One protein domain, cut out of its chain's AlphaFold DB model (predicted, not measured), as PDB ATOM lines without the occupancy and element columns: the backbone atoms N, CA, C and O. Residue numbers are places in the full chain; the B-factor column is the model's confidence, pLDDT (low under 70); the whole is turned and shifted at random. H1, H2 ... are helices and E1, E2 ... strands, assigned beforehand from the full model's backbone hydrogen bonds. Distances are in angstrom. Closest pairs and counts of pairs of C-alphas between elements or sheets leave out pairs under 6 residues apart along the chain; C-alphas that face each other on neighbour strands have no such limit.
ATOM      1  N   GLN A 608     -25.482   6.326  26.820       34.91
ATOM      2  CA  GLN A 608     -26.234   5.162  27.239       34.91
ATOM      3  C   GLN A 608     -25.200   4.076  27.499       34.91
ATOM      4  O   GLN A 608     -24.844   3.304  26.614       34.91
ATOM      5  N   PHE A 609     -24.694   4.053  28.732       38.50
ATOM      6  CA  PHE A 609     -24.086   2.864  29.299       38.50
ATOM      7  C   PHE A 609     -25.099   1.736  29.092       38.50
ATOM      8  O   PHE A 609     -26.150   1.735  29.742       38.50
ATOM      9  N   THR A 610     -24.831   0.823  28.154       36.25
ATOM     10  CA  THR A 610     -25.664  -0.366  28.007       36.25
ATOM     11  C   THR A 610     -25.612  -1.077  29.349       36.25
ATOM     12  O   THR A 610     -24.545  -1.417  29.854       36.25
ATOM     13  N   THR A 611     -26.767  -1.240  30.000       38.69
ATOM     14  CA  THR A 611     -26.840  -1.899  31.314       38.69
ATOM     15  C   THR A 611     -26.778  -3.417  31.165       38.69
ATOM     16  O   THR A 611     -27.548  -4.155  31.777       38.69
ATOM     17  N   GLU A 612     -25.859  -3.870  30.320       38.16
ATOM     18  CA  GLU A 612     -25.340  -5.222  30.304       38.16
ATOM     19  C   GLU A 612     -24.562  -5.436  31.610       38.16
ATOM     20  O   GLU A 612     -24.020  -4.503  32.210       38.16
ATOM     21  N   LEU A 613     -24.558  -6.664  32.129       38.84
ATOM     22  CA  LEU A 613     -23.938  -6.965  33.421       38.84
ATOM     23  C   LEU A 613     -22.436  -7.233  33.231       38.84
ATOM     24  O   LEU A 613     -21.963  -8.343  33.470       38.84
ATOM     25  N   ILE A 614     -21.713  -6.203  32.775       49.38
ATOM     26  CA  ILE A 614     -20.366  -6.288  32.176       49.38
ATOM     27  C   ILE A 614     -19.352  -7.044  33.067       49.38
ATOM     28  O   ILE A 614     -18.468  -7.741  32.569       49.38
ATOM     29  N   SER A 615     -19.499  -6.972  34.400       49.31
ATOM     30  CA  SER A 615     -18.940  -7.958  35.344       49.31
ATOM     31  C   SER A 615     -19.605  -7.892  36.730       49.31
ATOM     32  O   SER A 615     -20.293  -6.925  37.069       49.31
ATOM     33  N   ARG A 616     -19.356  -8.898  37.586       53.34
ATOM     34  CA  ARG A 616     -19.618  -8.821  39.038       53.34
ATOM     35  C   ARG A 616     -18.349  -8.396  39.786       53.34
ATOM     36  O   ARG A 616     -17.554  -9.237  40.197       53.34
ATOM     37  N   VAL A 617     -18.181  -7.091  39.991       58.69
ATOM     38  CA  VAL A 617     -17.092  -6.530  40.805       58.69
ATOM     39  C   VAL A 617     -17.361  -6.785  42.296       58.69
ATOM     40  O   VAL A 617     -18.393  -6.360  42.815       58.69
ATOM     41  N   HIS A 618     -16.433  -7.428  43.014       61.03
ATOM     42  CA  HIS A 618     -16.442  -7.397  44.483       61.03
ATOM     43  C   HIS A 618     -15.778  -6.104  44.961       61.03
ATOM     44  O   HIS A 618     -14.628  -5.838  44.609       61.03
ATOM     45  N   VAL A 619     -16.510  -5.309  45.746       64.94
ATOM     46  CA  VAL A 619     -16.074  -3.993  46.228       64.94
ATOM     47  C   VAL A 619     -16.166  -3.962  47.744       64.94
ATOM     48  O   VAL A 619     -17.261  -3.861  48.304       64.94
ATOM     49  N   GLU A 620     -15.024  -4.019  48.424       68.06
ATOM     50  CA  GLU A 620     -15.012  -3.871  49.878       68.06
ATOM     51  C   GLU A 620     -15.135  -2.405  50.277       68.06
ATOM     52  O   GLU A 620     -14.165  -1.644  50.268       68.06
ATOM     53  N   TRP A 621     -16.336  -2.021  50.692       70.00
ATOM     54  CA  TRP A 621     -16.637  -0.678  51.163       70.00
ATOM     55  C   TRP A 621     -17.465  -0.713  52.446       70.00
ATOM     56  O   TRP A 621     -18.372  -1.529  52.607       70.00
ATOM     57  N   ALA A 622     -17.174   0.224  53.347       65.56
ATOM     58  CA  ALA A 622     -17.970   0.486  54.533       65.56
ATOM     59  C   ALA A 622     -18.063   2.000  54.751       65.56
ATOM     60  O   ALA A 622     -17.041   2.675  54.814       65.56
ATOM     61  N   GLU A 623     -19.277   2.520  54.950       66.44
ATOM     62  CA  GLU A 623     -19.511   3.946  55.242       66.44
ATOM     63  C   GLU A 623     -19.094   4.347  56.680       66.44
ATOM     64  O   GLU A 623     -19.201   5.515  57.056       66.44
ATOM     65  N   LYS A 624     -18.588   3.395  57.492       72.75
ATOM     66  CA  LYS A 624     -17.969   3.663  58.805       72.75
ATOM     67  C   LYS A 624     -16.844   4.697  58.617       72.75
ATOM     68  O   LYS A 624     -15.949   4.506  57.796       72.75
ATOM     69  N   SER A 625     -16.840   5.752  59.437       71.81
ATOM     70  CA  SER A 625     -15.926   6.907  59.321       71.81
ATOM     71  C   SER A 625     -14.437   6.557  59.195       71.81
ATOM     72  O   SER A 625     -13.717   7.287  58.523       71.81
ATOM     73  N   LYS A 626     -13.993   5.428  59.769       79.25
ATOM     74  CA  LYS A 626     -12.621   4.899  59.660       79.25
ATOM     75  C   LYS A 626     -12.132   4.665  58.215       79.25
ATOM     76  O   LYS A 626     -10.926   4.634  58.015       79.25
ATOM     77  N   ARG A 627     -13.017   4.492  57.218       83.62
ATOM     78  CA  ARG A 627     -12.641   4.350  55.788       83.62
ATOM     79  C   ARG A 627     -12.821   5.636  54.964       83.62
ATOM     80  O   ARG A 627     -12.614   5.606  53.755       83.62
ATOM     81  N   ARG A 628     -13.201   6.772  55.561       87.94
ATOM     82  CA  ARG A 628     -13.385   8.037  54.826       87.94
ATOM     83  C   ARG A 628     -12.034   8.712  54.572       87.94
ATOM     84  O   ARG A 628     -11.409   9.181  55.513       87.94
ATOM     85  N   LEU A 629     -11.637   8.817  53.303       90.75
ATOM     86  CA  LEU A 629     -10.428   9.530  52.875       90.75
ATOM     87  C   LEU A 629     -10.612  11.052  52.961       90.75
ATOM     88  O   LEU A 629      -9.674  11.772  53.278       90.75
ATOM     89  N   GLY A 630     -11.824  11.558  52.697       90.56
ATOM     90  CA  GLY A 630     -12.059  13.001  52.719       90.56
ATOM     91  C   GLY A 630     -13.502  13.455  52.499       90.56
ATOM     92  O   GLY A 630     -14.472  12.685  52.554       90.56
ATOM     93  N   ALA A 631     -13.649  14.760  52.283       90.81
ATOM     94  CA  ALA A 631     -14.919  15.423  52.011       90.81
ATOM     95  C   ALA A 631     -14.688  16.709  51.203       90.81
ATOM     96  O   ALA A 631     -14.282  17.722  51.771       90.81
ATOM     97  N   GLY A 632     -14.986  16.673  49.905       90.25
ATOM     98  CA  GLY A 632     -15.108  17.878  49.090       90.25
ATOM     99  C   GLY A 632     -16.406  18.634  49.391       90.25
ATOM    100  O   GLY A 632     -17.179  18.270  50.288       90.25
ATOM    101  N   SER A 633     -16.672  19.686  48.618       88.19
ATOM    102  CA  SER A 633     -17.880  20.509  48.765       88.19
ATOM    103  C   SER A 633     -19.170  19.744  48.445       88.19
ATOM    104  O   SER A 633     -20.172  19.952  49.122       88.19
ATOM    105  N   PHE A 634     -19.120  18.835  47.465       92.31
ATOM    106  CA  PHE A 634     -20.259  18.058  46.950       92.31
ATOM    107  C   PHE A 634     -20.038  16.532  46.975       92.31
ATOM    108  O   PHE A 634     -21.003  15.786  46.843       92.31
ATOM    109  N   GLU A 635     -18.815  16.044  47.234       94.69
ATOM    110  CA  GLU A 635     -18.498  14.605  47.297       94.69
ATOM    111  C   GLU A 635     -17.800  14.138  48.583       94.69
ATOM    112  O   GLU A 635     -17.086  14.875  49.269       94.69
ATOM    113  N   THR A 636     -17.952  12.849  48.888       94.19
ATOM    114  CA  THR A 636     -17.174  12.139  49.909       94.19
ATOM    115  C   THR A 636     -16.290  11.077  49.272       94.19
ATOM    116  O   THR A 636     -16.821  10.206  48.586       94.19
ATOM    117  N   ALA A 637     -14.994  11.101  49.576       94.69
ATOM    118  CA  ALA A 637     -14.039  10.073  49.177       94.69
ATOM    119  C   ALA A 637     -13.896   9.002  50.274       94.69
ATOM    120  O   ALA A 637     -13.765   9.335  51.459       94.69
ATOM    121  N   HIS A 638     -13.890   7.725  49.888       93.75
ATOM    122  CA  HIS A 638     -13.736   6.563  50.773       93.75
ATOM    123  C   HIS A 638     -12.693   5.590  50.230       93.75
ATOM    124  O   HIS A 638     -12.555   5.434  49.021       93.75
ATOM    125  N   LEU A 639     -12.015   4.877  51.124       93.44
ATOM    126  CA  LEU A 639     -11.156   3.757  50.779       93.44
ATOM    127  C   LEU A 639     -12.019   2.553  50.383       93.44
ATOM    128  O   LEU A 639     -12.771   2.017  51.205       93.44
ATOM    129  N   GLY A 640     -11.885   2.129  49.129       92.44
ATOM    130  CA  GLY A 640     -12.402   0.866  48.617       92.44
ATOM    131  C   GLY A 640     -11.285  -0.099  48.230       92.44
ATOM    132  O   GLY A 640     -10.109   0.270  48.165       92.44
ATOM    133  N   PHE A 641     -11.669  -1.336  47.925       90.81
ATOM    134  CA  PHE A 641     -10.787  -2.333  47.323       90.81
ATOM    135  C   PHE A 641     -11.496  -3.025  46.155       90.81
ATOM    136  O   PHE A 641     -12.636  -3.467  46.327       90.81
ATOM    137  N   LEU A 642     -10.835  -3.111  44.995       87.38
ATOM    138  CA  LEU A 642     -11.271  -3.893  43.833       87.38
ATOM    139  C   LEU A 642     -10.363  -5.113  43.658       87.38
ATOM    140  O   LEU A 642      -9.137  -4.988  43.616       87.38
ATOM    141  N   ASN A 643     -10.952  -6.300  43.509       82.56
ATOM    142  CA  ASN A 643     -10.178  -7.532  43.355       82.56
ATOM    143  C   ASN A 643      -9.434  -7.600  42.003       82.56
ATOM    144  O   ASN A 643      -9.975  -7.281  40.947       82.56
ATOM    145  N   VAL A 644      -8.195  -8.097  42.053       64.88
ATOM    146  CA  VAL A 644      -7.159  -8.099  40.990       64.88
ATOM    147  C   VAL A 644      -7.538  -8.894  39.716       64.88
ATOM    148  O   VAL A 644      -6.878  -8.796  38.685       64.88
ATOM    149  N   GLN A 645      -8.616  -9.679  39.763       69.75
ATOM    150  CA  GLN A 645      -8.987 -10.667  38.736       69.75
ATOM    151  C   GLN A 645     -10.366 -10.418  38.099       69.75
ATOM    152  O   GLN A 645     -10.955 -11.329  37.519       69.75
ATOM    153  N   VAL A 646     -10.920  -9.205  38.210       67.31
ATOM    154  CA  VAL A 646     -12.177  -8.883  37.519       67.31
ATOM    155  C   VAL A 646     -11.914  -8.693  36.025       67.31
ATOM    156  O   VAL A 646     -11.372  -7.671  35.596       67.31
ATOM    157  N   ASN A 647     -12.349  -9.682  35.245       70.50
ATOM    158  CA  ASN A 647     -12.495  -9.573  33.802       70.50
ATOM    159  C   ASN A 647     -13.896  -9.043  33.466       70.50
ATOM    160  O   ASN A 647     -14.902  -9.481  34.025       70.50
ATOM    161  N   VAL A 648     -13.920  -8.096  32.540       65.38
ATOM    162  CA  VAL A 648     -15.038  -7.261  32.107       65.38
ATOM    163  C   VAL A 648     -15.225  -7.581  30.628       65.38
ATOM    164  O   VAL A 648     -14.388  -7.203  29.819       65.38
ATOM    165  N   GLU A 649     -16.204  -8.425  30.291       69.75
ATOM    166  CA  GLU A 649     -16.324  -9.039  28.944       69.75
ATOM    167  C   GLU A 649     -15.038  -9.750  28.451       69.75
ATOM    168  O   GLU A 649     -14.748  -9.833  27.261       69.75
ATOM    169  N   GLY A 650     -14.233 -10.278  29.382       78.62
ATOM    170  CA  GLY A 650     -12.928 -10.887  29.087       78.62
ATOM    171  C   GLY A 650     -11.756  -9.896  29.046       78.62
ATOM    172  O   GLY A 650     -10.606 -10.322  29.133       78.62
ATOM    173  N   ILE A 651     -12.021  -8.588  29.012       74.88
ATOM    174  CA  ILE A 651     -11.016  -7.532  29.174       74.88
ATOM    175  C   ILE A 651     -10.713  -7.388  30.670       74.88
ATOM    176  O   ILE A 651     -11.598  -7.071  31.462       74.88
ATOM    177  N   GLN A 652      -9.475  -7.624  31.104       79.12
ATOM    178  CA  GLN A 652      -9.108  -7.412  32.509       79.12
ATOM    179  C   GLN A 652      -9.235  -5.920  32.871       79.12
ATOM    180  O   GLN A 652      -8.795  -5.066  32.097       79.12
ATOM    181  N   LEU A 653      -9.796  -5.590  34.047       74.25
ATOM    182  CA  LEU A 653      -9.794  -4.205  34.546       74.25
ATOM    183  C   LEU A 653      -8.372  -3.614  34.490       74.25
ATOM    184  O   LEU A 653      -7.432  -4.317  34.876       74.25
ATOM    185  N   PRO A 654      -8.191  -2.335  34.095       80.62
ATOM    186  CA  PRO A 654      -6.880  -1.695  34.063       80.62
ATOM    187  C   PRO A 654      -6.112  -1.916  35.376       80.62
ATOM    188  O   PRO A 654      -6.672  -1.632  36.438       80.62
ATOM    189  N   PRO A 655      -4.841  -2.371  35.359       81.44
ATOM    190  CA  PRO A 655      -4.075  -2.633  36.583       81.44
ATOM    191  C   PRO A 655      -3.968  -1.434  37.537       81.44
ATOM    192  O   PRO A 655      -3.804  -1.612  38.738       81.44
ATOM    193  N   ALA A 656      -4.122  -0.211  37.019       82.06
ATOM    194  CA  ALA A 656      -4.232   1.016  37.804       82.06
ATOM    195  C   ALA A 656      -5.436   1.041  38.771       82.06
ATOM    196  O   ALA A 656      -5.348   1.674  39.818       82.06
ATOM    197  N   LEU A 657      -6.534   0.358  38.439       84.12
ATOM    198  CA  LEU A 657      -7.768   0.278  39.229       84.12
ATOM    199  C   LEU A 657      -7.844  -0.991  40.098       84.12
ATOM    200  O   LEU A 657      -8.818  -1.180  40.821       84.12
ATOM    201  N   GLN A 658      -6.843  -1.871  40.040       87.19
ATOM    202  CA  GLN A 658      -6.795  -3.091  40.846       87.19
ATOM    203  C   GLN A 658      -6.202  -2.803  42.235       87.19
ATOM    204  O   GLN A 658      -5.223  -2.071  42.376       87.19
ATOM    205  N   GLY A 659      -6.765  -3.409  43.280       90.06
ATOM    206  CA  GLY A 659      -6.345  -3.186  44.663       90.06
ATOM    207  C   GLY A 659      -7.040  -1.984  45.309       90.06
ATOM    208  O   GLY A 659      -8.262  -1.866  45.252       90.06
ATOM    209  N   ARG A 660      -6.281  -1.116  45.994       92.31
ATOM    210  CA  ARG A 660      -6.841   0.020  46.757       92.31
ATOM    211  C   ARG A 660      -7.328   1.126  45.814       92.31
ATOM    212  O   ARG A 660      -6.557   1.623  44.996       92.31
ATOM    213  N   VAL A 661      -8.572   1.564  45.994       93.94
ATOM    214  CA  VAL A 661      -9.210   2.610  45.179       93.94
ATOM    215  C   VAL A 661      -9.832   3.709  46.036       93.94
ATOM    216  O   VAL A 661     -10.199   3.492  47.195       93.94
ATOM    217  N   CYS A 662      -9.973   4.892  45.446       94.75
ATOM    218  CA  CYS A 662     -10.780   5.981  45.972       94.75
ATOM    219  C   CYS A 662     -12.206   5.854  45.412       94.75
ATOM    220  O   CYS A 662     -12.416   5.939  44.205       94.75
ATOM    221  N   LEU A 663     -13.184   5.631  46.291       95.31
ATOM    222  CA  LEU A 663     -14.611   5.621  45.971       95.31
ATOM    223  C   LEU A 663     -15.202   6.995  46.298       95.31
ATOM    224  O   LEU A 663     -15.369   7.337  47.474       95.31
ATOM    225  N   LYS A 664     -15.535   7.775  45.273       95.94
ATOM    226  CA  LYS A 664     -16.222   9.061  45.396       95.94
ATOM    227  C   LYS A 664     -17.736   8.871  45.268       95.94
ATOM    228  O   LYS A 664     -18.218   8.094  44.442       95.94
ATOM    229  N   ARG A 665     -18.489   9.543  46.143       94.75
ATOM    230  CA  ARG A 665     -19.962   9.555  46.153       94.75
ATOM    231  C   ARG A 665     -20.494  10.961  46.456       94.75
ATOM    232  O   ARG A 665     -20.070  11.522  47.481       94.75
ATOM    233  N   PRO A 666     -21.445  11.490  45.670       94.62
ATOM    234  CA  PRO A 666     -22.031  12.812  45.876       94.62
ATOM    235  C   PRO A 666     -22.910  12.892  47.134       94.62
ATOM    236  O   PRO A 666     -23.273  11.878  47.751       94.62
ATOM    237  N   TYR A 667     -23.209  14.117  47.571       92.81
ATOM    238  CA  TYR A 667     -24.092  14.391  48.703       92.81
ATOM    239  C   TYR A 667     -24.754  15.780  48.636       92.81
ATOM    240  O   TYR A 667     -24.116  16.781  48.327       92.81
ATOM    241  N   LEU A 668     -26.027  15.860  49.045       88.94
ATOM    242  CA  LEU A 668     -26.855  17.082  49.010       88.94
ATOM    243  C   LEU A 668     -26.454  18.158  50.039       88.94
ATOM    244  O   LEU A 668     -27.001  19.258  50.037       88.94
ATOM    245  N   GLY A 669     -25.581  17.816  50.986       84.62
ATOM    246  CA  GLY A 669     -25.124  18.702  52.057       84.62
ATOM    247  C   GLY A 669     -24.887  17.995  53.396       84.62
ATOM    248  O   GLY A 669     -25.220  16.821  53.586       84.62
ATOM    249  N   LYS A 670     -24.292  18.720  54.347       78.81
ATOM    250  CA  LYS A 670     -24.058  18.256  55.726       78.81
ATOM    251  C   LYS A 670     -25.286  18.628  56.564       78.81
ATOM    252  O   LYS A 670     -25.630  19.804  56.629       78.81
ATOM    253  N   ILE A 671     -25.964  17.650  57.173       65.94
ATOM    254  CA  ILE A 671     -27.199  17.897  57.953       65.94
ATOM    255  C   ILE A 671     -26.858  18.557  59.297       65.94
ATOM    256  O   ILE A 671     -27.569  19.431  59.786       65.94
ATOM    257  N   SER A 672     -25.737  18.139  59.879       69.50
ATOM    258  CA  SER A 672     -25.085  18.735  61.045       69.50
ATOM    259  C   SER A 672     -23.593  18.356  61.016       69.50
ATOM    260  O   SER A 672     -23.119  17.814  60.016       69.50
ATOM    261  N   ASN A 673     -22.833  18.624  62.083       65.06
ATOM    262  CA  ASN A 673     -21.358  18.633  62.092       65.06
ATOM    263  C   ASN A 673     -20.618  17.368  61.595       65.06
ATOM    264  O   ASN A 673     -19.403  17.448  61.406       65.06
ATOM    265  N   ARG A 674     -21.272  16.212  61.396       69.06
ATOM    266  CA  ARG A 674     -20.627  14.997  60.839       69.06
ATOM    267  C   ARG A 674     -21.457  14.217  59.813       69.06
ATOM    268  O   ARG A 674     -20.863  13.534  58.979       69.06
ATOM    269  N   GLU A 675     -22.787  14.306  59.848       81.50
ATOM    270  CA  GLU A 675     -23.662  13.461  59.026       81.50
ATOM    271  C   GLU A 675     -23.933  14.045  57.629       81.50
ATOM    272  O   GLU A 675     -24.215  15.234  57.453       81.50
ATOM    273  N   VAL A 676     -23.821  13.174  56.626       84.69
ATOM    274  CA  VAL A 676     -23.817  13.498  55.195       84.69
ATOM    275  C   VAL A 676     -25.151  13.085  54.584       84.69
ATOM    276  O   VAL A 676     -25.497  11.906  54.605       84.69
ATOM    277  N   ARG A 677     -25.898  14.029  53.998       88.88
ATOM    278  CA  ARG A 677     -27.155  13.703  53.317       88.88
ATOM    279  C   ARG A 677     -26.875  13.094  51.949       88.88
ATOM    280  O   ARG A 677     -26.574  13.819  51.002       88.88
ATOM    281  N   ARG A 678     -27.023  11.775  51.833       88.94
ATOM    282  CA  ARG A 678     -27.008  11.099  50.532       88.94
ATOM    283  C   ARG A 678     -28.170  11.543  49.648       88.94
ATOM    284  O   ARG A 678     -29.246  11.914  50.126       88.94
ATOM    285  N   GLU A 679     -27.907  11.492  48.353       87.06
ATOM    286  CA  GLU A 679     -28.914  11.554  47.304       87.06
ATOM    287  C   GLU A 679     -29.760  10.269  47.274       87.06
ATOM    288  O   GLU A 679     -29.431   9.267  47.913       87.06
ATOM    289  N   THR A 680     -30.873  10.288  46.537       89.38
ATOM    290  CA  THR A 680     -31.560   9.042  46.162       89.38
ATOM    291  C   THR A 680     -30.681   8.256  45.189       89.38
ATOM    292  O   THR A 680     -29.921   8.864  44.444       89.38
ATOM    293  N   GLU A 681     -30.795   6.924  45.138       88.31
ATOM    294  CA  GLU A 681     -29.954   6.093  44.250       88.31
ATOM    295  C   GLU A 681     -30.019   6.554  42.780       88.31
ATOM    296  O   GLU A 681     -29.007   6.585  42.086       88.31
ATOM    297  N   THR A 682     -31.201   6.980  42.319       88.94
ATOM    298  CA  THR A 682     -31.399   7.552  40.981       88.94
ATOM    299  C   THR A 682     -30.660   8.877  40.796       88.94
ATOM    300  O   THR A 682     -30.037   9.064  39.758       88.94
ATOM    301  N   SER A 683     -30.711   9.791  41.770       89.81
ATOM    302  CA  SER A 683     -30.006  11.079  41.698       89.81
ATOM    303  C   SER A 683     -28.492  10.868  41.764       89.81
ATOM    304  O   SER A 683     -27.789  11.291  40.855       89.81
ATOM    305  N   GLU A 684     -28.015  10.069  42.728       91.88
ATOM    306  CA  GLU A 684     -26.601   9.704  42.877       91.88
ATOM    307  C   GLU A 684     -26.026   9.111  41.582       91.88
ATOM    308  O   GLU A 684     -24.902   9.430  41.203       91.88
ATOM    309  N   ARG A 685     -26.811   8.290  40.866       92.25
ATOM    310  CA  ARG A 685     -26.417   7.726  39.570       92.25
ATOM    311  C   ARG A 685     -26.244   8.787  38.484       92.25
ATOM    312  O   ARG A 685     -25.234   8.753  37.791       92.25
ATOM    313  N   HIS A 686     -27.185   9.724  38.346       92.50
ATOM    314  CA  HIS A 686     -27.062  10.813  37.367       92.50
ATOM    315  C   HIS A 686     -25.888  11.742  37.705       92.50
ATOM    316  O   HIS A 686     -25.120  12.088  36.811       92.50
ATOM    317  N   SER A 687     -25.710  12.080  38.984       93.94
ATOM    318  CA  SER A 687     -24.597  12.894  39.476       93.94
ATOM    319  C   SER A 687     -23.240  12.235  39.176       93.94
ATOM    320  O   SER A 687     -22.390  12.853  38.542       93.94
ATOM    321  N   VAL A 688     -23.056  10.947  39.504       95.50
ATOM    322  CA  VAL A 688     -21.814  10.209  39.191       95.50
ATOM    323  C   VAL A 688     -21.595  10.034  37.684       95.50
ATOM    324  O   VAL A 688     -20.458  10.126  37.228       95.50
ATOM    325  N   PHE A 689     -22.646   9.811  36.888       94.25
ATOM    326  CA  PHE A 689     -22.521   9.765  35.424       94.25
ATOM    327  C   PHE A 689     -22.101  11.132  34.849       94.25
ATOM    328  O   PHE A 689     -21.329  11.184  33.894       94.25
ATOM    329  N   GLY A 690     -22.558  12.237  35.449       94.75
ATOM    330  CA  GLY A 690     -22.101  13.592  35.136       94.75
ATOM    331  C   GLY A 690     -20.605  13.773  35.397       94.75
ATOM    332  O   GLY A 690     -19.865  14.115  34.476       94.75
ATOM    333  N   GLU A 691     -20.147  13.466  36.613       94.94
ATOM    334  CA  GLU A 691     -18.729  13.575  36.993       94.94
ATOM    335  C   GLU A 691     -17.821  12.641  36.172       94.94
ATOM    336  O   GLU A 691     -16.738  13.040  35.752       94.94
ATOM    337  N   ALA A 692     -18.277  11.427  35.839       94.31
ATOM    338  CA  ALA A 692     -17.544  10.514  34.958       94.31
ATOM    339  C   ALA A 692     -17.349  11.090  33.544       94.31
ATOM    340  O   ALA A 692     -16.257  10.998  32.978       94.31
ATOM    341  N   ASN A 693     -18.381  11.732  32.986       93.88
ATOM    342  CA  ASN A 693     -18.281  12.422  31.701       93.88
ATOM    343  C   ASN A 693     -17.347  13.641  31.789       93.88
ATOM    344  O   ASN A 693     -16.555  13.867  30.875       93.88
ATOM    345  N   ILE A 694     -17.387  14.403  32.889       93.94
ATOM    346  CA  ILE A 694     -16.469  15.529  33.133       93.94
ATOM    347  C   ILE A 694     -15.016  15.036  33.200       93.94
ATOM    348  O   ILE A 694     -14.159  15.599  32.517       93.94
ATOM    349  N   ALA A 695     -14.737  13.953  33.930       93.94
ATOM    350  CA  ALA A 695     -13.409  13.345  34.016       93.94
ATOM    351  C   ALA A 695     -12.901  12.847  32.647       93.94
ATOM    352  O   ALA A 695     -11.746  13.088  32.287       93.94
ATOM    353  N   LEU A 696     -13.772  12.219  31.844       93.50
ATOM    354  CA  LEU A 696     -13.451  11.770  30.485       93.50
ATOM    355  C   LEU A 696     -13.087  12.943  29.558       93.50
ATOM    356  O   LEU A 696     -12.077  12.880  28.845       93.50
ATOM    357  N   TRP A 697     -13.868  14.028  29.586       93.94
ATOM    358  CA  TRP A 697     -13.574  15.234  28.808       93.94
ATOM    359  C   TRP A 697     -12.295  15.919  29.294       93.94
ATOM    360  O   TRP A 697     -11.438  16.237  28.470       93.94
ATOM    361  N   ALA A 698     -12.116  16.088  30.606       95.62
ATOM    362  CA  ALA A 698     -10.928  16.708  31.191       95.62
ATOM    363  C   ALA A 698      -9.642  15.961  30.804       95.62
ATOM    364  O   ALA A 698      -8.683  16.584  30.341       95.62
ATOM    365  N   ASN A 699      -9.646  14.627  30.894       95.50
ATOM    366  CA  ASN A 699      -8.515  13.798  30.485       95.50
ATOM    367  C   ASN A 699      -8.236  13.899  28.974       95.50
ATOM    368  O   ASN A 699      -7.084  14.040  28.560       95.50
ATOM    369  N   SER A 700      -9.283  13.898  28.143       94.69
ATOM    370  CA  SER A 700      -9.155  14.017  26.681       94.69
ATOM    371  C   SER A 700      -8.584  15.377  26.256       94.69
ATOM    372  O   SER A 700      -7.660  15.444  25.444       94.69
ATOM    373  N   ILE A 701      -9.085  16.466  26.846       96.06
ATOM    374  CA  ILE A 701      -8.638  17.846  26.599       96.06
ATOM    375  C   ILE A 701      -7.191  18.044  27.074       96.06
ATOM    376  O   ILE A 701      -6.381  18.650  26.366       96.06
ATOM    377  N   HIS A 702      -6.847  17.497  28.242       96.19
ATOM    378  CA  HIS A 702      -5.491  17.524  28.783       96.19
ATOM    379  C   HIS A 702      -4.521  16.733  27.895       96.19
ATOM    380  O   HIS A 702      -3.522  17.296  27.461       96.19
ATOM    381  N   THR A 703      -4.851  15.491  27.526       95.62
ATOM    382  CA  THR A 703      -4.021  14.633  26.658       95.62
ATOM    383  C   THR A 703      -3.758  15.276  25.294       95.62
ATOM    384  O   THR A 703      -2.611  15.336  24.850       95.62
ATOM    385  N   LEU A 704      -4.793  15.827  24.644       95.94
ATOM    386  CA  LEU A 704      -4.659  16.545  23.371       95.94
ATOM    387  C   LEU A 704      -3.734  17.769  23.492       95.94
ATOM    388  O   LEU A 704      -2.925  18.034  22.602       95.94
ATOM    389  N   SER A 705      -3.826  18.495  24.607       96.81
ATOM    390  CA  SER A 705      -3.023  19.698  24.848       96.81
ATOM    391  C   SER A 705      -1.573  19.364  25.199       96.81
ATOM    392  O   SER A 705      -0.668  20.016  24.688       96.81
ATOM    393  N   MET A 706      -1.336  18.307  25.984       96.50
ATOM    394  CA  MET A 706       0.004  17.772  26.247       96.50
ATOM    395  C   MET A 706       0.671  17.300  24.951       96.50
ATOM    396  O   MET A 706       1.820  17.653  24.693       96.50
ATOM    397  N   ALA A 707      -0.057  16.587  24.084       95.50
ATOM    398  CA  ALA A 707       0.447  16.170  22.776       95.50
ATOM    399  C   ALA A 707       0.782  17.366  21.864       95.50
ATOM    400  O   ALA A 707       1.829  17.368  21.218       95.50
ATOM    401  N   TYR A 708      -0.056  18.412  21.846       95.62
ATOM    402  CA  TYR A 708       0.217  19.648  21.107       95.62
ATOM    403  C   TYR A 708       1.465  20.382  21.632       95.62
ATOM    404  O   TYR A 708       2.332  20.763  20.842       95.62
ATOM    405  N   VAL A 709       1.594  20.540  22.956       95.25
ATOM    406  CA  VAL A 709       2.768  21.163  23.590       95.25
ATOM    407  C   VAL A 709       4.031  20.355  23.294       95.25
ATOM    408  O   VAL A 709       5.018  20.930  22.843       95.25
ATOM    409  N   GLN A 710       3.991  19.029  23.444       94.25
ATOM    410  CA  GLN A 710       5.118  18.145  23.144       94.25
ATOM    411  C   GLN A 710       5.516  18.203  21.661       94.25
ATOM    412  O   GLN A 710       6.707  18.230  21.346       94.25
ATOM    413  N   ALA A 711       4.551  18.267  20.738       93.25
ATOM    414  CA  ALA A 711       4.822  18.421  19.310       93.25
ATOM    415  C   ALA A 711       5.494  19.768  18.998       93.25
ATOM    416  O   ALA A 711       6.498  19.794  18.286       93.25
ATOM    417  N   LYS A 712       5.003  20.876  19.576       94.12
ATOM    418  CA  LYS A 712       5.613  22.206  19.415       94.12
ATOM    419  C   LYS A 712       7.019  22.271  20.002       94.12
ATOM    420  O   LYS A 712       7.936  22.717  19.316       94.12
ATOM    421  N   ALA A 713       7.201  21.728  21.199       92.44
ATOM    422  CA  ALA A 713       8.489  21.584  21.864       92.44
ATOM    423  C   ALA A 713       9.492  20.757  21.032       92.44
ATOM    424  O   ALA A 713      10.656  21.120  20.936       92.44
ATOM    425  N   THR A 714       9.030  19.702  20.351       91.75
ATOM    426  CA  THR A 714       9.861  18.865  19.455       91.75
ATOM    427  C   THR A 714      10.127  19.518  18.084       91.75
ATOM    428  O   THR A 714      11.008  19.073  17.350       91.75
ATOM    429  N   SER A 715       9.375  20.563  17.715       92.62
ATOM    430  CA  SER A 715       9.594  21.363  16.493       92.62
ATOM    431  C   SER A 715      10.435  22.628  16.706       92.62
ATOM    432  O   SER A 715      10.739  23.316  15.736       92.62
ATOM    433  N   SER A 716      10.777  22.943  17.957       91.25
ATOM    434  CA  SER A 716      11.627  24.075  18.333       91.25
ATOM    435  C   SER A 716      13.104  23.779  18.050       91.25
ATOM    436  O   SER A 716      13.558  22.653  18.256       91.25
ATOM    437  N   GLU A 717      13.860  24.792  17.620       91.62
ATOM    438  CA  GLU A 717      15.332  24.729  17.578       91.62
ATOM    439  C   GLU A 717      15.942  24.953  18.973       91.62
ATOM    440  O   GLU A 717      16.981  24.379  19.297       91.62
ATOM    441  N   GLU A 718      15.274  25.733  19.828       89.44
ATOM    442  CA  GLU A 718      15.622  25.857  21.243       89.44
ATOM    443  C   GLU A 718      15.170  24.612  22.011       89.44
ATOM    444  O   GLU A 718      13.997  24.229  21.937       89.44
ATOM    445  N   THR A 719      16.077  24.018  22.794       77.31
ATOM    446  CA  THR A 719      15.749  22.919  23.710       77.31
ATOM    447  C   THR A 719      14.698  23.388  24.720       77.31
ATOM    448  O   THR A 719      14.997  24.259  25.541       77.31
ATOM    449  N   PRO A 720      13.481  22.820  24.712       79.50
ATOM    450  CA  PRO A 720      12.427  23.220  25.631       79.50
ATOM    451  C   PRO A 720      12.806  22.878  27.078       79.50
ATOM    452  O   PRO A 720      13.440  21.853  27.346       79.50
ATOM    453  N   GLY A 721      12.359  23.706  28.027       81.75
ATOM    454  CA  GLY A 721      12.394  23.352  29.447       81.75
ATOM    455  C   GLY A 721      11.636  22.046  29.717       81.75
ATOM    456  O   GLY A 721      10.746  21.668  28.953       81.75
ATOM    457  N   SER A 722      11.986  21.348  30.799       89.44
ATOM    458  CA  SER A 722      11.409  20.041  31.135       89.44
ATOM    459  C   SER A 722       9.883  20.107  31.281       89.44
ATOM    460  O   SER A 722       9.371  20.574  32.301       89.44
ATOM    461  N   ILE A 723       9.167  19.613  30.269       93.38
ATOM    462  CA  ILE A 723       7.714  19.429  30.308       93.38
ATOM    463  C   ILE A 723       7.404  18.378  31.388       93.38
ATOM    464  O   ILE A 723       7.959  17.277  31.323       93.38
ATOM    465  N   PRO A 724       6.559  18.684  32.390       94.12
ATOM    466  CA  PRO A 724       6.193  17.709  33.408       94.12
ATOM    467  C   PRO A 724       5.271  16.634  32.813       94.12
ATOM    468  O   PRO A 724       4.332  16.950  32.082       94.12
ATOM    469  N   ASP A 725       5.516  15.366  33.149       93.69
ATOM    470  CA  ASP A 725       4.648  14.242  32.769       93.69
ATOM    471  C   ASP A 725       3.373  14.258  33.629       93.69
ATOM    472  O   ASP A 725       3.341  13.750  34.753       93.69
ATOM    473  N   LEU A 726       2.342  14.936  33.122       94.62
ATOM    474  CA  LEU A 726       1.060  15.137  33.790       94.62
ATOM    475  C   LEU A 726      -0.045  14.341  33.093       94.62
ATOM    476  O   LEU A 726      -0.071  14.200  31.869       94.62
ATOM    477  N   ARG A 727      -0.968  13.818  33.903       94.00
ATOM    478  CA  ARG A 727      -2.148  13.065  33.466       94.00
ATOM    479  C   ARG A 727      -3.244  13.121  34.522       94.00
ATOM    480  O   ARG A 727      -2.957  13.285  35.708       94.00
ATOM    481  N   PHE A 728      -4.482  12.894  34.096       94.44
ATOM    482  CA  PHE A 728      -5.565  12.569  35.020       94.44
ATOM    483  C   PHE A 728      -5.448  11.128  35.532       94.44
ATOM    484  O   PHE A 728      -4.730  10.297  34.973       94.44
ATOM    485  N   VAL A 729      -6.146  10.847  36.631       92.56
ATOM    486  CA  VAL A 729      -6.212   9.514  37.232       92.56
ATOM    487  C   VAL A 729      -7.220   8.650  36.470       92.56
ATOM    488  O   VAL A 729      -8.322   9.104  36.154       92.56
ATOM    489  N   ASP A 730      -6.857   7.395  36.195       89.00
ATOM    490  CA  ASP A 730      -7.768   6.412  35.602       89.00
ATOM    491  C   ASP A 730      -9.040   6.290  36.454       89.00
ATOM    492  O   ASP A 730      -8.970   6.076  37.668       89.00
ATOM    493  N   THR A 731     -10.194   6.448  35.806       91.38
ATOM    494  CA  THR A 731     -11.501   6.605  36.454       91.38
ATOM    495  C   THR A 731     -12.515   5.643  35.835       91.38
ATOM    496  O   THR A 731     -12.562   5.483  34.618       91.38
ATOM    497  N   THR A 732     -13.347   5.010  36.663       91.88
ATOM    498  CA  THR A 732     -14.469   4.157  36.238       91.88
ATOM    499  C   THR A 732     -15.696   4.376  37.131       91.88
ATOM    500  O   THR A 732     -15.637   5.127  38.103       91.88
ATOM    501  N   ILE A 733     -16.822   3.732  36.819       92.56
ATOM    502  CA  ILE A 733     -18.061   3.806  37.604       92.56
ATOM    503  C   ILE A 733     -18.386   2.423  38.171       92.56
ATOM    504  O   ILE A 733     -18.368   1.425  37.455       92.56
ATOM    505  N   VAL A 734     -18.750   2.368  39.452       91.56
ATOM    506  CA  VAL A 734     -19.293   1.168  40.101       91.56
ATOM    507  C   VAL A 734     -20.756   1.391  40.461       91.56
ATOM    508  O   VAL A 734     -21.102   2.349  41.155       91.56
ATOM    509  N   LEU A 735     -21.609   0.454  40.043       90.50
ATOM    510  CA  LEU A 735     -23.007   0.358  40.452       90.50
ATOM    511  C   LEU A 735     -23.175  -0.852  41.377       90.50
ATOM    512  O   LEU A 735     -23.054  -2.000  40.948       90.50
ATOM    513  N   LYS A 736     -23.492  -0.612  42.653       87.94
ATOM    514  CA  LYS A 736     -23.846  -1.678  43.598       87.94
ATOM    515  C   LYS A 736     -25.311  -2.070  43.387       87.94
ATOM    516  O   LYS A 736     -26.194  -1.625  44.119       87.94
ATOM    517  N   SER A 737     -25.563  -2.904  42.383       82.25
ATOM    518  CA  SER A 737     -26.888  -3.475  42.115       82.25
ATOM    519  C   SER A 737     -27.332  -4.456  43.205       82.25
ATOM    520  O   SER A 737     -26.521  -5.129  43.844       82.25
ATOM    521  N   LYS A 738     -28.650  -4.560  43.393       84.06
ATOM    522  CA  LYS A 738     -29.290  -5.553  44.262       84.06
ATOM    523  C   LYS A 738     -29.098  -6.973  43.688       84.06
ATOM    524  O   LYS A 738     -29.527  -7.192  42.560       84.06
ATOM    525  N   PRO A 739     -28.564  -7.955  44.444       82.62
ATOM    526  CA  PRO A 739     -28.545  -9.353  44.019       82.62
ATOM    527  C   PRO A 739     -29.957  -9.941  43.954       82.62
ATOM    528  O   PRO A 739     -30.771  -9.726  44.856       82.62
ATOM    529  N   ASP A 740     -30.217 -10.747  42.929       82.56
ATOM    530  CA  ASP A 740     -31.544 -11.288  42.593       82.56
ATOM    531  C   ASP A 740     -32.160 -12.102  43.744       82.56
ATOM    532  O   ASP A 740     -33.350 -11.994  44.044       82.56
ATOM    533  N   LEU A 741     -31.310 -12.858  44.447       85.94
ATOM    534  CA  LEU A 741     -31.664 -13.728  45.574       85.94
ATOM    535  C   LEU A 741     -32.032 -12.967  46.862       85.94
ATOM    536  O   LEU A 741     -32.595 -13.551  47.789       85.94
ATOM    537  N   VAL A 742     -31.717 -11.671  46.962       80.44
ATOM    538  CA  VAL A 742     -31.997 -10.871  48.163       80.44
ATOM    539  C   VAL A 742     -33.418 -10.309  48.085       80.44
ATOM    540  O   VAL A 742     -33.806  -9.668  47.108       80.44
ATOM    541  N   LYS A 743     -34.232 -10.487  49.134       83.75
ATOM    542  CA  LYS A 743     -35.551  -9.830  49.212       83.75
ATOM    543  C   LYS A 743     -35.375  -8.314  49.316       83.75
ATOM    544  O   LYS A 743     -34.512  -7.845  50.051       83.75
ATOM    545  N   THR A 744     -36.201  -7.533  48.618       80.06
ATOM    546  CA  THR A 744     -36.066  -6.060  48.561       80.06
ATOM    547  C   THR A 744     -36.118  -5.405  49.949       80.06
ATOM    548  O   THR A 744     -35.377  -4.466  50.203       80.06
ATOM    549  N   THR A 745     -36.889  -5.971  50.884       82.06
ATOM    550  CA  THR A 745     -36.940  -5.582  52.310       82.06
ATOM    551  C   THR A 745     -35.603  -5.694  53.048       82.06
ATOM    552  O   THR A 745     -35.389  -5.011  54.044       82.06
ATOM    553  N   ASN A 746     -34.710  -6.567  52.580       77.25
ATOM    554  CA  ASN A 746     -33.434  -6.882  53.217       77.25
ATOM    555  C   ASN A 746     -32.264  -6.164  52.517       77.25
ATOM    556  O   ASN A 746     -31.145  -6.156  53.031       77.25
ATOM    557  N   TRP A 747     -32.504  -5.555  51.351       77.44
ATOM    558  CA  TRP A 747     -31.489  -4.844  50.585       77.44
ATOM    559  C   TRP A 747     -31.275  -3.429  51.130       77.44
ATOM    560  O   TRP A 747     -31.970  -2.481  50.763       77.44
ATOM    561  N   LYS A 748     -30.279  -3.272  52.008       68.62
ATOM    562  CA  LYS A 748     -29.863  -1.962  52.533       68.62
ATOM    563  C   LYS A 748     -29.020  -1.192  51.505       68.62
ATOM    564  O   LYS A 748     -27.799  -1.107  51.627       68.62
ATOM    565  N   GLY A 749     -29.719  -0.641  50.512       72.75
ATOM    566  CA  GLY A 749     -29.236   0.357  49.556       72.75
ATOM    567  C   GLY A 749     -28.343  -0.185  48.440       72.75
ATOM    568  O   GLY A 749     -27.303  -0.803  48.698       72.75
ATOM    569  N   GLY A 750     -28.714   0.120  47.195       84.88
ATOM    570  CA  GLY A 750     -27.723   0.259  46.136       84.88
ATOM    571  C   GLY A 750     -26.954   1.568  46.316       84.88
ATOM    572  O   GLY A 750     -27.309   2.410  47.144       84.88
ATOM    573  N   PHE A 751     -25.873   1.722  45.563       89.56
ATOM    574  CA  PHE A 751     -25.191   3.002  45.397       89.56
ATOM    575  C   PHE A 751     -24.596   3.085  43.997       89.56
ATOM    576  O   PHE A 751     -24.315   2.055  43.379       89.56
ATOM    577  N   THR A 752     -24.355   4.308  43.535       93.19
ATOM    578  CA  THR A 752     -23.447   4.562  42.409       93.19
ATOM    579  C   THR A 752     -22.241   5.332  42.936       93.19
ATOM    580  O   THR A 752     -22.395   6.214  43.779       93.19
ATOM    581  N   ALA A 753     -21.036   4.964  42.507       94.94
ATOM    582  CA  ALA A 753     -19.796   5.608  42.934       94.94
ATOM    583  C   ALA A 753     -18.842   5.779  41.753       94.94
ATOM    584  O   ALA A 753     -18.701   4.869  40.932       94.94
ATOM    585  N   LEU A 754     -18.175   6.930  41.700       95.69
ATOM    586  CA  LEU A 754     -17.021   7.138  40.835       95.69
ATOM    587  C   LEU A 754     -15.810   6.476  41.507       95.69
ATOM    588  O   LEU A 754     -15.667   6.538  42.732       95.69
ATOM    589  N   VAL A 755     -14.971   5.795  40.733       94.69
ATOM    590  CA  VAL A 755     -13.876   4.972  41.254       94.69
ATOM    591  C   VAL A 755     -12.573   5.333  40.568       94.69
ATOM    592  O   VAL A 755     -12.421   5.146  39.365       94.69
ATOM    593  N   GLU A 756     -11.630   5.815  41.364       95.06
ATOM    594  CA  GLU A 756     -10.311   6.271  40.934       95.06
ATOM    595  C   GLU A 756      -9.220   5.403  41.561       95.06
ATOM    596  O   GLU A 756      -9.370   4.884  42.674       95.06
ATOM    597  N   ARG A 757      -8.071   5.291  40.890       92.25
ATOM    598  CA  ARG A 757      -6.861   4.734  41.509       92.25
ATOM    599  C   ARG A 757      -6.503   5.521  42.772       92.25
ATOM    600  O   ARG A 757      -6.336   6.738  42.717       92.25
ATOM    601  N   LEU A 758      -6.289   4.831  43.893       92.12
ATOM    602  CA  LEU A 758      -5.737   5.482  45.078       92.12
ATOM    603  C   LEU A 758      -4.255   5.817  44.843       92.12
ATOM    604  O   LEU A 758      -3.450   4.939  44.521       92.12
ATOM    605  N   LEU A 759      -3.892   7.088  45.012       89.94
ATOM    606  CA  LEU A 759      -2.497   7.523  45.004       89.94
ATOM    607  C   LEU A 759      -1.828   7.161  46.339       89.94
ATOM    608  O   LEU A 759      -2.476   7.149  47.382       89.94
ATOM    609  N   LEU A 760      -0.525   6.867  46.303       85.06
ATOM    610  CA  LEU A 760       0.270   6.549  47.501       85.06
ATOM    611  C   LEU A 760       0.849   7.796  48.196       85.06
ATOM    612  O   LEU A 760       1.553   7.656  49.190       85.06
ATOM    613  N   SER A 761       0.583   8.994  47.665       78.81
ATOM    614  CA  SER A 761       0.966  10.260  48.296       78.81
ATOM    615  C   SER A 761       0.067  10.546  49.495       78.81
ATOM    616  O   SER A 761      -1.155  10.453  49.379       78.81
TER     617      SER A 761
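Overview. This is residues 608 to 761 of the 808 residues of an uncharacterized protein of Armillaria gallica (UniProt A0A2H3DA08). A small, strongly twisted sheet of four strands has one long helix, H1, along one face; residues 681 to 699 of H1 pack on the sheet and the rest runs on past it. The link after H1 folds back to E3, and long loops surround the sheet, with residues 714 to 719 and 740 to 745 sticking out. The printed part has 154 residues, 62 of them in named elements, in the order E1 E2 H1 E3 E4; the class is mixed, and the sheet, E1 E2 E4 E3, is antiparallel throughout. The whole is loose and elongated, with a radius of gyration of the C-alphas of 18.8 A and spans of 70 by 43 by 30 A.

Along the chain. E1, residues 635 to 642, begins at C-alpha (-18.498, 14.605, 47.297), spans 20.2 A and bends by 61 degrees at residue 639. E2, residues 659 to 666, spans 22.4 A. E4, residues 752 to 757, spans 16.6 A and ends at C-alpha (-6.861, 4.734, 41.509). E3, residues 731 to 735, spans 13.7 A. H1, residues 681 to 715, spans 50.7 A.

Arrangement. Hairpin E1 and E2 has N 638 and O 663 at 2.9 A. E2 and E4 are antiparallel, with N 662 and O 756 at 2.8 A. Hairpin E3 and E4 has N 755 and O 732 at 2.8 A. H1 is on the sheet, two layers, at a height of 9.6 A, along the strands; its closest C-alphas to E4 are Arg 685 and Thr 752, 5.2 A. Every O i to N i+4 pair in H1 is within hydrogen-bond range. E2, H1 and E3 form a split strand-helix-strand unit, two strands of one sheet with the helix between them along the chain and E4 between them in the sheet, and its crossover is right-handed. E1 and E3, the edge strands, are apart.

Size, cuts and confidence. The C-alphas farthest apart, those of Glu 717 and Thr 745, are 69.7 A apart. The printed part has no cut, and the four links are long. Mean pLDDT of the printed part is 83.9; 25 residues are under 70, among them 608 to 620 and 671 to 674.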